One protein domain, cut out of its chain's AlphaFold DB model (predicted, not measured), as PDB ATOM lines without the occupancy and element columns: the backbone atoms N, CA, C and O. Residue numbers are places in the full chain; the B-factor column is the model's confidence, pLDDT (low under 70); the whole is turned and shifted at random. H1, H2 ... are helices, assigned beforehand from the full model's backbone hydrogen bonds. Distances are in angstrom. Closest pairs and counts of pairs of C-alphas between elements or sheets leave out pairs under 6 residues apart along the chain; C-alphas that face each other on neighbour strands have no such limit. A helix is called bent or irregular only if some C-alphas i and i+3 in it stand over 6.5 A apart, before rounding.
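This is residues 387 to 482 of the 963 residues of the protein "DNA helicase" of Blautia wexlerae (UniProt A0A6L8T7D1). A long, kinked helix, H4, makes most of the length of this domain, and three shorter helices pack on it crosswise: H2 crosses it, H1 crosses it toward its last residues, and H3 covers its first residues. H1 and H3 lie toward opposite ends, and a long loop, residues 404 to 423, leads round the outside from H1 to H2. The printed part has 96 residues with four named helices, in the order H1, H2, H3, H4, and no named strand; the class is all helix, and the helix packing is mostly crossed. The whole is compact, with a radius of gyration of the C-alphas of 12.3 A, and rounded, with spans of 33 by 29 by 21 A.

H4, residues 456 to 480, is 29.7 A long, from C-alpha 456 at (196.261, 177.026, 175.224) to C-alpha 480 at (222.910, 171.334, 186.954). It is irregular, with C-alphas 458 and 461 9.6 A apart, and has a kink of 80 degrees near residue 464. H2, residues 424 to 438, is 21.2 A long. H1, residues 390 to 403, begins with C-alpha 390 at (206.642, 172.023, 193.715) and is 20.0 A long. H3, residues 443 to 452, measures 14.2 A.

H4 and H2 are the hubs, touching three other helices each. They touch each other, H2 with residues 427 to 432 alone, the closest C-alphas being those of Cys 427 and Val 459, 6.3 A apart. Their lines are only just about perpendicular, at 72 degrees, and H4's line is a rough one. H1 touches H4 about perpendicular, at 74 degrees, through residues 396 to 400 of H1 and 470 to 477 of H4 alone; the closest C-alphas, of Ile 397 and Tyr 474, are 7.2 A apart. H1 also touches H2, there with residues 425 to 429 alone, at a tilt of 68 degrees, only just steep, opposite ways; the closest C-alphas, of Thr 398 and Leu 425, are 6.8 A apart. H3 touches H4 at a tilt of 67 degrees, only just steep, opposite ways, with the C-alphas of Ala 450 and Phe 456 closest at 4.9 A. H3 touches residues 431 to 435 of H2 about perpendicular, at 74 degrees, closest at the C-alphas of Ile 435 and Leu 446, 7.2 A. H1 and H3 are apart. In H1, H2 and H3 every O i to N i+4 pair is within hydrogen-bond range; in H4 17 of 21 are.

The C-alphas farthest apart, of Asn 420 and Asn 482, are 35.5 A apart. The printed part has no cut. The link from H1 to H2, 20 residues, is long, and in it residues 417 to 418 pair antiparallel with residues 421 to 422; the links from H2 to H3 and from H3 to H4 are tight. The mean pLDDT of the printed part is 92.8, and no printed residue is under 70.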
ATOM      1  N   VAL A 387     214.383 164.286 193.697       92.88
ATOM      2  CA  VAL A 387     213.108 164.676 193.084       92.88
ATOM      3  C   VAL A 387     212.749 166.092 193.534       92.88
ATOM      4  O   VAL A 387     212.605 166.331 194.732       92.88
ATOM      5  N   VAL A 388     212.588 167.017 192.588       92.88
ATOM      6  CA  VAL A 388     212.238 168.412 192.873       92.88
ATOM      7  C   VAL A 388     210.807 168.519 193.410       92.88
ATOM      8  O   VAL A 388     209.869 167.946 192.850       92.88
ATOM      9  N   ASP A 389     210.632 169.253 194.508       91.50
ATOM     10  CA  ASP A 389     209.316 169.603 195.040       91.50
ATOM     11  C   ASP A 389     208.686 170.779 194.270       91.50
ATOM     12  O   ASP A 389     209.345 171.498 193.516       91.50
ATOM     13  N   ASP A 390     207.381 170.994 194.457       90.75
ATOM     14  CA  ASP A 390     206.642 172.023 193.715       90.75
ATOM     15  C   ASP A 390     207.135 173.454 193.994       90.75
ATOM     16  O   ASP A 390     206.974 174.337 193.145       90.75
ATOM     17  N   ILE A 391     207.738 173.694 195.163       93.31
ATOM     18  CA  ILE A 391     208.198 175.014 195.602       93.31
ATOM     19  C   ILE A 391     209.492 175.351 194.882       93.31
ATOM     20  O   ILE A 391     209.527 176.340 194.152       93.31
ATOM     21  N   ARG A 392     210.510 174.486 194.990       93.38
ATOM     22  CA  ARG A 392     211.779 174.640 194.256       93.38
ATOM     23  C   ARG A 392     211.551 174.700 192.753       93.38
ATOM     24  O   ARG A 392     212.088 175.574 192.082       93.38
ATOM     25  N   ASN A 393     210.666 173.851 192.229       95.00
ATOM     26  CA  ASN A 393     210.304 173.892 190.818       95.00
ATOM     27  C   ASN A 393     209.702 175.251 190.410       95.00
ATOM     28  O   ASN A 393     210.028 175.800 189.360       95.00
ATOM     29  N   SER A 394     208.834 175.819 191.252       95.56
ATOM     30  CA  SER A 394     208.247 177.137 190.997       95.56
ATOM     31  C   SER A 394     209.291 178.254 191.053       95.56
ATOM     32  O   SER A 394     209.204 179.176 190.246       95.56
ATOM     33  N   VAL A 395     210.292 178.159 191.935       94.50
ATOM     34  CA  VAL A 395     211.420 179.106 192.016       94.50
ATOM     35  C   VAL A 395     212.269 179.060 190.747       94.50
ATOM     36  O   VAL A 395     212.479 180.103 190.134       94.50
ATOM     37  N   ILE A 396     212.666 177.870 190.285       95.88
ATOM     38  CA  ILE A 396     213.458 177.700 189.051       95.88
ATOM     39  C   ILE A 396     212.716 178.290 187.844       95.88
ATOM     40  O   ILE A 396     213.281 179.051 187.058       95.88
ATOM     41  N   ILE A 397     211.419 177.990 187.711       97.00
ATOM     42  CA  ILE A 397     210.581 178.554 186.640       97.00
ATOM     43  C   ILE A 397     210.443 180.073 186.793       97.00
ATOM     44  O   ILE A 397     210.390 180.788 185.793       97.00
ATOM     45  N   THR A 398     210.401 180.580 188.026       96.50
ATOM     46  CA  THR A 398     210.341 182.020 188.286       96.50
ATOM     47  C   THR A 398     211.604 182.726 187.828       96.50
ATOM     48  O   THR A 398     211.491 183.683 187.069       96.50
ATOM     49  N   GLN A 399     212.780 182.215 188.189       95.06
ATOM     50  CA  GLN A 399     214.068 182.747 187.736       95.06
ATOM     51  C   GLN A 399     214.170 182.737 186.204       95.06
ATOM     52  O   GLN A 399     214.515 183.746 185.599       95.06
ATOM     53  N   LEU A 400     213.764 181.639 185.556       96.44
ATOM     54  CA  LEU A 400     213.730 181.543 184.091       96.44
ATOM     55  C   LEU A 400     212.839 182.605 183.441       96.44
ATOM     56  O   LEU A 400     213.232 183.210 182.447       96.44
ATOM     57  N   LEU A 401     211.634 182.811 183.978       96.38
ATOM     58  CA  LEU A 401     210.692 183.809 183.468       96.38
ATOM     59  C   LEU A 401     211.133 185.245 183.768       96.38
ATOM     60  O   LEU A 401     210.721 186.152 183.048       96.38
ATOM     61  N   ASP A 402     211.926 185.456 184.816       94.81
ATOM     62  CA  ASP A 402     212.477 186.765 185.153       94.81
ATOM     63  C   ASP A 402     213.643 187.135 184.226       94.81
ATOM     64  O   ASP A 402     213.674 188.226 183.659       94.81
ATOM     65  N   GLU A 403     214.539 186.180 183.969       95.12
ATOM     66  CA  GLU A 403     215.642 186.329 183.016       95.12
ATOM     67  C   GLU A 403     215.154 186.408 181.562       95.12
ATOM     68  O   GLU A 403     215.707 187.157 180.754       95.12
ATOM     69  N   ASN A 404     214.099 185.657 181.222       94.94
ATOM     70  CA  ASN A 404     213.539 185.567 179.872       94.94
ATOM     71  C   ASN A 404     212.011 185.787 179.869       94.94
ATOM     72  O   ASN A 404     211.241 184.839 179.666       94.94
ATOM     73  N   PRO A 405     211.528 187.035 180.042       93.56
ATOM     74  CA  PRO A 405     210.097 187.311 180.111       93.56
ATOM     75  C   PRO A 405     209.340 186.927 178.834       93.56
ATOM     76  O   PRO A 405     209.487 187.529 177.770       93.56
ATOM     77  N   VAL A 406     208.439 185.951 178.955       94.31
ATOM     78  CA  VAL A 406     207.587 185.493 177.850       94.31
ATOM     79  C   VAL A 406     206.429 186.460 177.584       94.31
ATOM     80  O   VAL A 406     205.538 186.650 178.418       94.31
ATOM     81  N   ALA A 407     206.393 187.034 176.381       89.44
ATOM     82  CA  ALA A 407     205.322 187.926 175.952       89.44
ATOM     83  C   ALA A 407     203.956 187.214 175.870       89.44
ATOM     84  O   ALA A 407     203.837 186.096 175.373       89.44
ATOM     85  N   GLY A 408     202.898 187.903 176.311       84.25
ATOM     86  CA  GLY A 408     201.518 187.404 176.271       84.25
ATOM     87  C   GLY A 408     201.058 186.678 177.538       84.25
ATOM     88  O   GLY A 408     199.854 186.502 177.711       84.25
ATOM     89  N   LEU A 409     201.975 186.329 178.448       91.38
ATOM     90  CA  LEU A 409     201.627 185.769 179.756       91.38
ATOM     91  C   LEU A 409     201.180 186.849 180.756       91.38
ATOM     92  O   LEU A 409     201.522 188.028 180.638       91.38
ATOM     93  N   ASP A 410     200.415 186.439 181.770       91.19
ATOM     94  CA  ASP A 410     199.875 187.333 182.799       91.19
ATOM     95  C   ASP A 410     200.773 187.378 184.050       91.19
ATOM     96  O   ASP A 410     200.620 186.591 184.986       91.19
ATOM     97  N   TYR A 411     201.712 188.328 184.066       91.44
ATOM     98  CA  TYR A 411     202.614 188.581 185.200       91.44
ATOM     99  C   TYR A 411     201.956 189.356 186.351       91.44
ATOM    100  O   TYR A 411     202.492 189.393 187.457       91.44
ATOM    101  N   LEU A 412     200.795 189.987 186.134       87.94
ATOM    102  CA  LEU A 412     200.092 190.715 187.195       87.94
ATOM    103  C   LEU A 412     199.310 189.768 188.111       87.94
ATOM    104  O   LEU A 412     199.122 190.092 189.288       87.94
ATOM    105  N   ASN A 413     198.893 188.614 187.586       88.88
ATOM    106  CA  ASN A 413     198.279 187.505 188.321       88.88
ATOM    107  C   ASN A 413     199.205 186.269 188.339       88.88
ATOM    108  O   ASN A 413     198.736 185.156 188.126       88.88
ATOM    109  N   TYR A 414     200.507 186.490 188.552       91.00
ATOM    110  CA  TYR A 414     201.624 185.565 188.306       91.00
ATOM    111  C   TYR A 414     201.393 184.086 188.676       91.00
ATOM    112  O   TYR A 414     201.599 183.206 187.839       91.00
ATOM    113  N   ASP A 415     200.927 183.810 189.893       90.06
ATOM    114  CA  ASP A 415     200.749 182.477 190.483       90.06
ATOM    115  C   ASP A 415     199.311 181.927 190.362       90.06
ATOM    116  O   ASP A 415     199.030 180.786 190.736       90.06
ATOM    117  N   VAL A 416     198.370 182.716 189.828       89.75
ATOM    118  CA  VAL A 416     196.951 182.339 189.792       89.75
ATOM    119  C   VAL A 416     196.747 181.116 188.897       89.75
ATOM    120  O   VAL A 416     197.032 181.140 187.704       89.75
ATOM    121  N   ASN A 417     196.165 180.054 189.455       89.56
ATOM    122  CA  ASN A 417     195.780 178.844 188.725       89.56
ATOM    123  C   ASN A 417     194.287 178.558 188.926       89.56
ATOM    124  O   ASN A 417     193.892 177.790 189.801       89.56
ATOM    125  N   SER A 418     193.437 179.217 188.137       86.81
ATOM    126  CA  SER A 418     191.981 179.063 188.209       86.81
ATOM    127  C   SER A 418     191.379 178.719 186.841       86.81
ATOM    128  O   SER A 418     191.957 179.058 185.807       86.81
ATOM    129  N   PRO A 419     190.175 178.114 186.784       81.12
ATOM    130  CA  PRO A 419     189.539 177.763 185.513       81.12
ATOM    131  C   PRO A 419     189.330 178.935 184.547       81.12
ATOM    132  O   PRO A 419     189.170 178.704 183.355       81.12
ATOM    133  N   ASN A 420     189.315 180.181 185.032       85.19
ATOM    134  CA  ASN A 420     189.036 181.371 184.221       85.19
ATOM    135  C   ASN A 420     190.212 182.355 184.140       85.19
ATOM    136  O   ASN A 420     190.084 183.387 183.486       85.19
ATOM    137  N   CYS A 421     191.335 182.066 184.797       87.38
ATOM    138  CA  CYS A 421     192.521 182.918 184.815       87.38
ATOM    139  C   CYS A 421     193.741 182.069 185.182       87.38
ATOM    140  O   CYS A 421     193.722 181.413 186.229       87.38
ATOM    141  N   LEU A 422     194.762 182.089 184.318       91.94
ATOM    142  CA  LEU A 422     196.077 181.501 184.556       91.94
ATOM    143  C   LEU A 422     197.147 182.594 184.481       91.94
ATOM    144  O   LEU A 422     197.184 183.344 183.506       91.94
ATOM    145  N   GLY A 423     197.984 182.660 185.510       92.94
ATOM    146  CA  GLY A 423     199.167 183.507 185.569       92.94
ATOM    147  C   GLY A 423     200.342 182.968 184.760       92.94
ATOM    148  O   GLY A 423     200.308 181.837 184.268       92.94
ATOM    149  N   ALA A 424     201.401 183.770 184.648       95.00
ATOM    150  CA  ALA A 424     202.618 183.398 183.928       95.00
ATOM    151  C   ALA A 424     203.260 182.100 184.450       95.00
ATOM    152  O   ALA A 424     203.521 181.200 183.650       95.00
ATOM    153  N   LEU A 425     203.410 181.945 185.772       95.88
ATOM    154  CA  LEU A 425     203.956 180.725 186.376       95.88
ATOM    155  C   LEU A 425     203.074 179.508 186.084       95.88
ATOM    156  O   LEU A 425     203.568 178.455 185.687       95.88
ATOM    157  N   ALA A 426     201.755 179.649 186.243       94.56
ATOM    158  CA  ALA A 426     200.815 178.556 186.000       94.56
ATOM    159  C   ALA A 426     200.823 178.097 184.531       94.56
ATOM    160  O   ALA A 426     200.684 176.907 184.252       94.56
ATOM    161  N   CYS A 427     200.990 179.033 183.596       96.12
ATOM    162  CA  CYS A 427     201.146 178.755 182.172       96.12
ATOM    163  C   CYS A 427     202.458 178.022 181.861       96.12
ATOM    164  O   CYS A 427     202.432 177.021 181.142       96.12
ATOM    165  N   ALA A 428     203.580 178.485 182.420       97.25
ATOM    166  CA  ALA A 428     204.882 177.847 182.245       97.25
ATOM    167  C   ALA A 428     204.897 176.422 182.817       97.25
ATOM    168  O   ALA A 428     205.177 175.482 182.076       97.25
ATOM    169  N   LYS A 429     204.459 176.238 184.073       95.94
ATOM    170  CA  LYS A 429     204.351 174.920 184.729       95.94
ATOM    171  C   LYS A 429     203.552 173.926 183.895       95.94
ATOM    172  O   LYS A 429     204.073 172.877 183.538       95.94
ATOM    173  N   LYS A 430     202.332 174.290 183.484       95.25
ATOM    174  CA  LYS A 430     201.481 173.412 182.659       95.25
ATOM    175  C   LYS A 430     202.101 173.073 181.309       95.25
ATOM    176  O   LYS A 430     201.870 171.981 180.793       95.25
ATOM    177  N   THR A 431     202.854 174.003 180.725       96.56
ATOM    178  CA  THR A 431     203.553 173.767 179.459       96.56
ATOM    179  C   THR A 431     204.688 172.766 179.660       96.56
ATOM    180  O   THR A 431     204.712 171.757 178.963       96.56
ATOM    181  N   PHE A 432     205.556 172.974 180.654       96.69
ATOM    182  CA  PHE A 432     206.690 172.086 180.946       96.69
ATOM    183  C   PHE A 432     206.243 170.692 181.403       96.69
ATOM    184  O   PHE A 432     206.775 169.696 180.924       96.69
ATOM    185  N   GLU A 433     205.209 170.607 182.247       93.38
ATOM    186  CA  GLU A 433     204.553 169.343 182.618       93.38
ATOM    187  C   GLU A 433     204.029 168.610 181.378       93.38
ATOM    188  O   GLU A 433     204.226 167.409 181.229       93.38
ATOM    189  N   THR A 434     203.398 169.331 180.443       93.12
ATOM    190  CA  THR A 434     202.893 168.724 179.204       93.12
ATOM    191  C   THR A 434     204.029 168.221 178.317       93.12
ATOM    192  O   THR A 434     203.914 167.111 177.812       93.12
ATOM    193  N   ILE A 435     205.126 168.971 178.177       94.19
ATOM    194  CA  ILE A 435     206.307 168.525 177.422       94.19
ATOM    195  C   ILE A 435     206.894 167.253 178.047       94.19
ATOM    196  O   ILE A 435     207.116 166.284 177.325       94.19
ATOM    197  N   LYS A 436     207.073 167.202 179.376       90.50
ATOM    198  CA  LYS A 436     207.594 166.006 180.069       90.50
ATOM    199  C   LYS A 436     206.662 164.801 179.948       90.50
ATOM    200  O   LYS A 436     207.128 163.687 179.730       90.50
ATOM    201  N   GLU A 437     205.351 165.003 180.041       85.88
ATOM    202  CA  GLU A 437     204.378 163.915 179.918       85.88
ATOM    203  C   GLU A 437     204.281 163.341 178.502       85.88
ATOM    204  O   GLU A 437     204.148 162.128 178.346       85.88
ATOM    205  N   THR A 438     204.282 164.191 177.471       85.81
ATOM    206  CA  THR A 438     204.047 163.752 176.087       85.81
ATOM    207  C   THR A 438     205.329 163.535 175.297       85.81
ATOM    208  O   THR A 438     205.279 162.924 174.233       85.81
ATOM    209  N   GLN A 439     206.460 164.055 175.784       85.94
ATOM    210  CA  GLN A 439     207.733 164.119 175.059       85.94
ATOM    211  C   GLN A 439     207.589 164.815 173.691       85.94
ATOM    212  O   GLN A 439     208.267 164.478 172.722       85.94
ATOM    213  N   TYR A 440     206.666 165.781 173.590       88.88
ATOM    214  CA  TYR A 440     206.441 166.549 172.364       88.88
ATOM    215  C   TYR A 440     207.311 167.801 172.357       88.88
ATOM    216  O   TYR A 440     207.019 168.775 173.047       88.88
ATOM    217  N   TYR A 441     208.342 167.770 171.517       90.75
ATOM    218  CA  TYR A 441     209.232 168.903 171.240       90.75
ATOM    219  C   TYR A 441     208.829 169.674 169.970       90.75
ATOM    220  O   TYR A 441     209.498 170.621 169.569       90.75
ATOM    221  N   ASP A 442     207.728 169.265 169.332       93.25
ATOM    222  CA  ASP A 442     207.133 169.935 168.178       93.25
ATOM    223  C   ASP A 442     205.986 170.860 168.613       93.25
ATOM    224  O   ASP A 442     205.140 170.492 169.437       93.25
ATOM    225  N   LEU A 443     205.946 172.067 168.043       92.56
ATOM    226  CA  LEU A 443     204.995 173.103 168.440       92.56
ATOM    227  C   LEU A 443     203.540 172.748 168.102       92.56
ATOM    228  O   LEU A 443     202.646 173.100 168.875       92.56
ATOM    229  N   ASP A 444     203.283 172.078 166.977       93.12
ATOM    230  CA  ASP A 444     201.919 171.734 166.564       93.12
ATOM    231  C   ASP A 444     201.360 170.613 167.449       93.12
ATOM    232  O   ASP A 444     200.243 170.731 167.963       93.12
ATOM    233  N   LEU A 445     202.169 169.590 167.742       93.44
ATOM    234  CA  LEU A 445     201.797 168.534 168.692       93.44
ATOM    235  C   LEU A 445     201.555 169.090 170.102       93.44
ATOM    236  O   LEU A 445     200.574 168.734 170.766       93.44
ATOM    237  N   LEU A 446     202.421 169.998 170.564       93.81
ATOM    238  CA  LEU A 446     202.276 170.629 171.875       93.81
ATOM    239  C   LEU A 446     201.034 171.528 171.940       93.81
ATOM    240  O   LEU A 446     200.350 171.574 172.963       93.81
ATOM    241  N   LYS A 447     200.703 172.224 170.850       95.06
ATOM    242  CA  LYS A 447     199.498 173.053 170.747       95.06
ATOM    243  C   LYS A 447     198.222 172.225 170.863       95.06
ATOM    244  O   LYS A 447     197.290 172.654 171.555       95.06
ATOM    245  N   ASP A 448     198.176 171.062 170.226       92.25
ATOM    246  CA  ASP A 448     197.036 170.151 170.324       92.25
ATOM    247  C   ASP A 448     196.875 169.635 171.760       92.25
ATOM    248  O   ASP A 448     195.786 169.736 172.337       92.25
ATOM    249  N   ALA A 449     197.975 169.212 172.394       91.50
ATOM    250  CA  ALA A 449     197.984 168.791 173.796       91.50
ATOM    251  C   ALA A 449     197.549 169.921 174.754       91.50
ATOM    252  O   ALA A 449     196.707 169.720 175.634       91.50
ATOM    253  N   ALA A 450     198.055 171.143 174.556       93.31
ATOM    254  CA  ALA A 450     197.698 172.316 175.355       93.31
ATOM    255  C   ALA A 450     196.226 172.728 175.188       93.31
ATOM    256  O   ALA A 450     195.598 173.245 176.123       93.31
ATOM    257  N   SER A 451     195.665 172.512 173.995       92.44
ATOM    258  CA  SER A 451     194.256 172.765 173.691       92.44
ATOM    259  C   SER A 451     193.354 171.735 174.364       92.44
ATOM    260  O   SER A 451     192.362 172.116 174.985       92.44
ATOM    261  N   GLU A 452     193.729 170.452 174.329       86.62
ATOM    262  CA  GLU A 452     193.014 169.373 175.023       86.62
ATOM    263  C   GLU A 452     193.020 169.570 176.546       86.62
ATOM    264  O   GLU A 452     191.983 169.426 177.196       86.62
ATOM    265  N   LYS A 453     194.152 170.010 177.110       88.19
ATOM    266  CA  LYS A 453     194.279 170.376 178.530       88.19
ATOM    267  C   LYS A 453     193.673 171.748 178.877       88.19
ATOM    268  O   LYS A 453     193.658 172.145 180.042       88.19
ATOM    269  N   GLY A 454     193.154 172.487 177.893       89.94
ATOM    270  CA  GLY A 454     192.370 173.713 178.088       89.94
ATOM    271  C   GLY A 454     193.156 174.953 178.529       89.94
ATOM    272  O   GLY A 454     192.539 175.954 178.918       89.94
ATOM    273  N   PHE A 455     194.493 174.921 178.471       93.38
ATOM    274  CA  PHE A 455     195.334 176.060 178.856       93.38
ATOM    275  C   PHE A 455     195.879 176.862 177.666       93.38
ATOM    276  O   PHE A 455     196.271 178.014 177.854       93.38
ATOM    277  N   PHE A 456     195.804 176.330 176.437       94.38
ATOM    278  CA  PHE A 456     196.261 177.026 175.224       94.38
ATOM    279  C   PHE A 456     195.676 178.438 175.070       94.38
ATOM    280  O   PHE A 456     196.381 179.363 174.682       94.38
ATOM    281  N   ARG A 457     194.408 178.653 175.451       92.56
ATOM    282  CA  ARG A 457     193.746 179.972 175.381       92.56
ATOM    283  C   ARG A 457     194.377 181.066 176.257       92.56
ATOM    284  O   ARG A 457     194.069 182.233 176.043       92.56
ATOM    285  N   PHE A 458     195.179 180.698 177.256       92.56
ATOM    286  CA  PHE A 458     195.867 181.643 178.144       92.56
ATOM    287  C   PHE A 458     197.307 181.910 177.701       92.56
ATOM    288  O   PHE A 458     197.815 183.000 177.928       92.56
ATOM    289  N   VAL A 459     197.943 180.927 177.063       93.81
ATOM    290  CA  VAL A 459     199.333 181.008 176.595       93.81
ATOM    291  C   VAL A 459     199.412 181.594 175.179       93.81
ATOM    292  O   VAL A 459     200.265 182.428 174.883       93.81
ATOM    293  N   GLY A 460     198.499 181.174 174.297       92.81
ATOM    294  CA  GLY A 460     198.527 181.476 172.866       92.81
ATOM    295  C   GLY A 460     199.713 180.834 172.135       92.81
ATOM    296  O   GLY A 460     200.617 180.275 172.748       92.81
ATOM    297  N   SER A 461     199.736 180.925 170.802       92.50
ATOM    298  CA  SER A 461     200.819 180.330 170.000       92.50
ATOM    299  C   SER A 461     202.186 180.955 170.290       92.50
ATOM    300  O   SER A 461     203.178 180.240 170.377       92.50
ATOM    301  N   THR A 462     202.243 182.283 170.454       92.88
ATOM    302  CA  THR A 462     203.498 183.008 170.710       92.88
ATOM    303  C   THR A 462     204.094 182.630 172.060       92.88
ATOM    304  O   THR A 462     205.278 182.312 172.128       92.88
ATOM    305  N   GLY A 463     203.274 182.611 173.118       94.31
ATOM    306  CA  GLY A 463     203.726 182.194 174.442       94.31
ATOM    307  C   GLY A 463     204.147 180.727 174.463       94.31
ATOM    308  O   GLY A 463     205.131 180.391 175.108       94.31
ATOM    309  N   LEU A 464     203.452 179.859 173.716       95.50
ATOM    310  CA  LEU A 464     203.739 178.425 173.704       95.50
ATOM    311  C   LEU A 464     205.066 178.132 173.002       95.50
ATOM    312  O   LEU A 464     205.848 177.335 173.500       95.50
ATOM    313  N   SER A 465     205.331 178.817 171.889       95.31
ATOM    314  CA  SER A 465     206.611 178.739 171.178       95.31
ATOM    315  C   SER A 465     207.774 179.217 172.052       95.31
ATOM    316  O   SER A 465     208.767 178.512 172.191       95.31
ATOM    317  N   ALA A 466     207.620 180.359 172.729       96.38
ATOM    318  CA  ALA A 466     208.647 180.875 173.631       96.38
ATOM    319  C   ALA A 466     208.901 179.953 174.836       96.38
ATOM    320  O   ALA A 466     210.049 179.732 175.207       96.38
ATOM    321  N   LEU A 467     207.845 179.384 175.431       97.38
ATOM    322  CA  LEU A 467     207.986 178.408 176.514       97.38
ATOM    323  C   LEU A 467     208.625 177.101 176.031       97.38
ATOM    324  O   LEU A 467     209.420 176.525 176.759       97.38
ATOM    325  N   LEU A 468     208.323 176.646 174.813       96.19
ATOM    326  CA  LEU A 468     208.989 175.484 174.228       96.19
ATOM    327  C   LEU A 468     210.501 175.723 174.084       96.19
ATOM    328  O   LEU A 468     211.275 174.855 174.464       96.19
ATOM    329  N   SER A 469     210.929 176.905 173.625       95.12
ATOM    330  CA  SER A 469     212.356 177.265 173.603       95.12
ATOM    331  C   SER A 469     212.967 177.320 175.010       95.12
ATOM    332  O   SER A 469     214.077 176.845 175.215       95.12
ATOM    333  N   LEU A 470     212.238 177.868 175.989       96.75
ATOM    334  CA  LEU A 470     212.706 178.007 177.376       96.75
ATOM    335  C   LEU A 470     212.802 176.661 178.119       96.75
ATOM    336  O   LEU A 470     213.475 176.559 179.142       96.75
ATOM    337  N   TYR A 471     212.128 175.622 177.620       97.00
ATOM    338  CA  TYR A 471     212.128 174.297 178.234       97.00
ATOM    339  C   TYR A 471     213.523 173.647 178.246       97.00
ATOM    340  O   TYR A 471     213.841 172.923 179.188       97.00
ATOM    341  N   GLU A 472     214.369 173.911 177.246       93.62
ATOM    342  CA  GLU A 472     215.738 173.372 177.215       93.62
ATOM    343  C   GLU A 472     216.577 173.906 178.385       93.62
ATOM    344  O   GLU A 472     217.220 173.128 179.093       93.62
ATOM    345  N   ASP A 473     216.503 175.213 178.648       96.06
ATOM    346  CA  ASP A 473     217.172 175.841 179.792       96.06
ATOM    347  C   ASP A 473     216.597 175.344 181.122       96.06
ATOM    348  O   ASP A 473     217.332 175.155 182.092       96.06
ATOM    349  N   TYR A 474     215.289 175.092 181.166       96.88
ATOM    350  CA  TYR A 474     214.627 174.508 182.325       96.88
ATOM    351  C   TYR A 474     215.142 173.102 182.658       96.88
ATOM    352  O   TYR A 474     215.545 172.853 183.796       96.88
ATOM    353  N   ASP A 475     215.175 172.194 181.681       93.88
ATOM    354  CA  ASP A 475     215.678 170.830 181.890       93.88
ATOM    355  C   ASP A 475     217.176 170.828 182.232       93.88
ATOM    356  O   ASP A 475     217.636 170.038 183.059       93.88
ATOM    357  N   LYS A 476     217.933 171.764 181.649       93.69
ATOM    358  CA  LYS A 476     219.346 171.974 181.960       93.69
ATOM    359  C   LYS A 476     219.565 172.420 183.410       93.69
ATOM    360  O   LYS A 476     220.406 171.823 184.075       93.69
ATOM    361  N   ARG A 477     218.809 173.402 183.919       95.19
ATOM    362  CA  ARG A 477     218.922 173.866 185.321       95.19
ATOM    363  C   ARG A 477     218.621 172.761 186.317       95.19
ATOM    364  O   ARG A 477     219.371 172.588 187.271       95.19
ATOM    365  N   LEU A 478     217.574 171.971 186.059       95.00
ATOM    366  CA  LEU A 478     217.287 170.796 186.878       95.00
ATOM    367  C   LEU A 478     218.514 169.879 186.952       95.00
ATOM    368  O   LEU A 478     218.952 169.535 188.044       95.00
ATOM    369  N   LYS A 479     219.130 169.545 185.812       93.19
ATOM    370  CA  LYS A 479     220.336 168.702 185.781       93.19
ATOM    371  C   LYS A 479     221.534 169.322 186.502       93.19
ATOM    372  O   LYS A 479     222.199 168.613 187.256       93.19
ATOM    373  N   GLU A 480     221.803 170.613 186.304       92.56
ATOM    374  CA  GLU A 480     222.910 171.334 186.954       92.56
ATOM    375  C   GLU A 480     222.777 171.344 188.486       92.56
ATOM    376  O   GLU A 480     223.773 171.173 189.189       92.56
ATOM    377  N   GLU A 481     221.552 171.443 189.004       92.12
ATOM    378  CA  GLU A 481     221.253 171.374 190.442       92.12
ATOM    379  C   GLU A 481     221.103 169.935 190.975       92.12
ATOM    380  O   GLU A 481     220.786 169.732 192.146       92.12
ATOM    381  N   ASN A 482     221.351 168.910 190.150       94.44
ATOM    382  CA  ASN A 482     221.098 167.500 190.476       94.44
ATOM    383  C   ASN A 482     219.642 167.242 190.909       94.44
ATOM    384  O   ASN A 482     219.351 166.494 191.844       94.44
TER     385      ASN A 482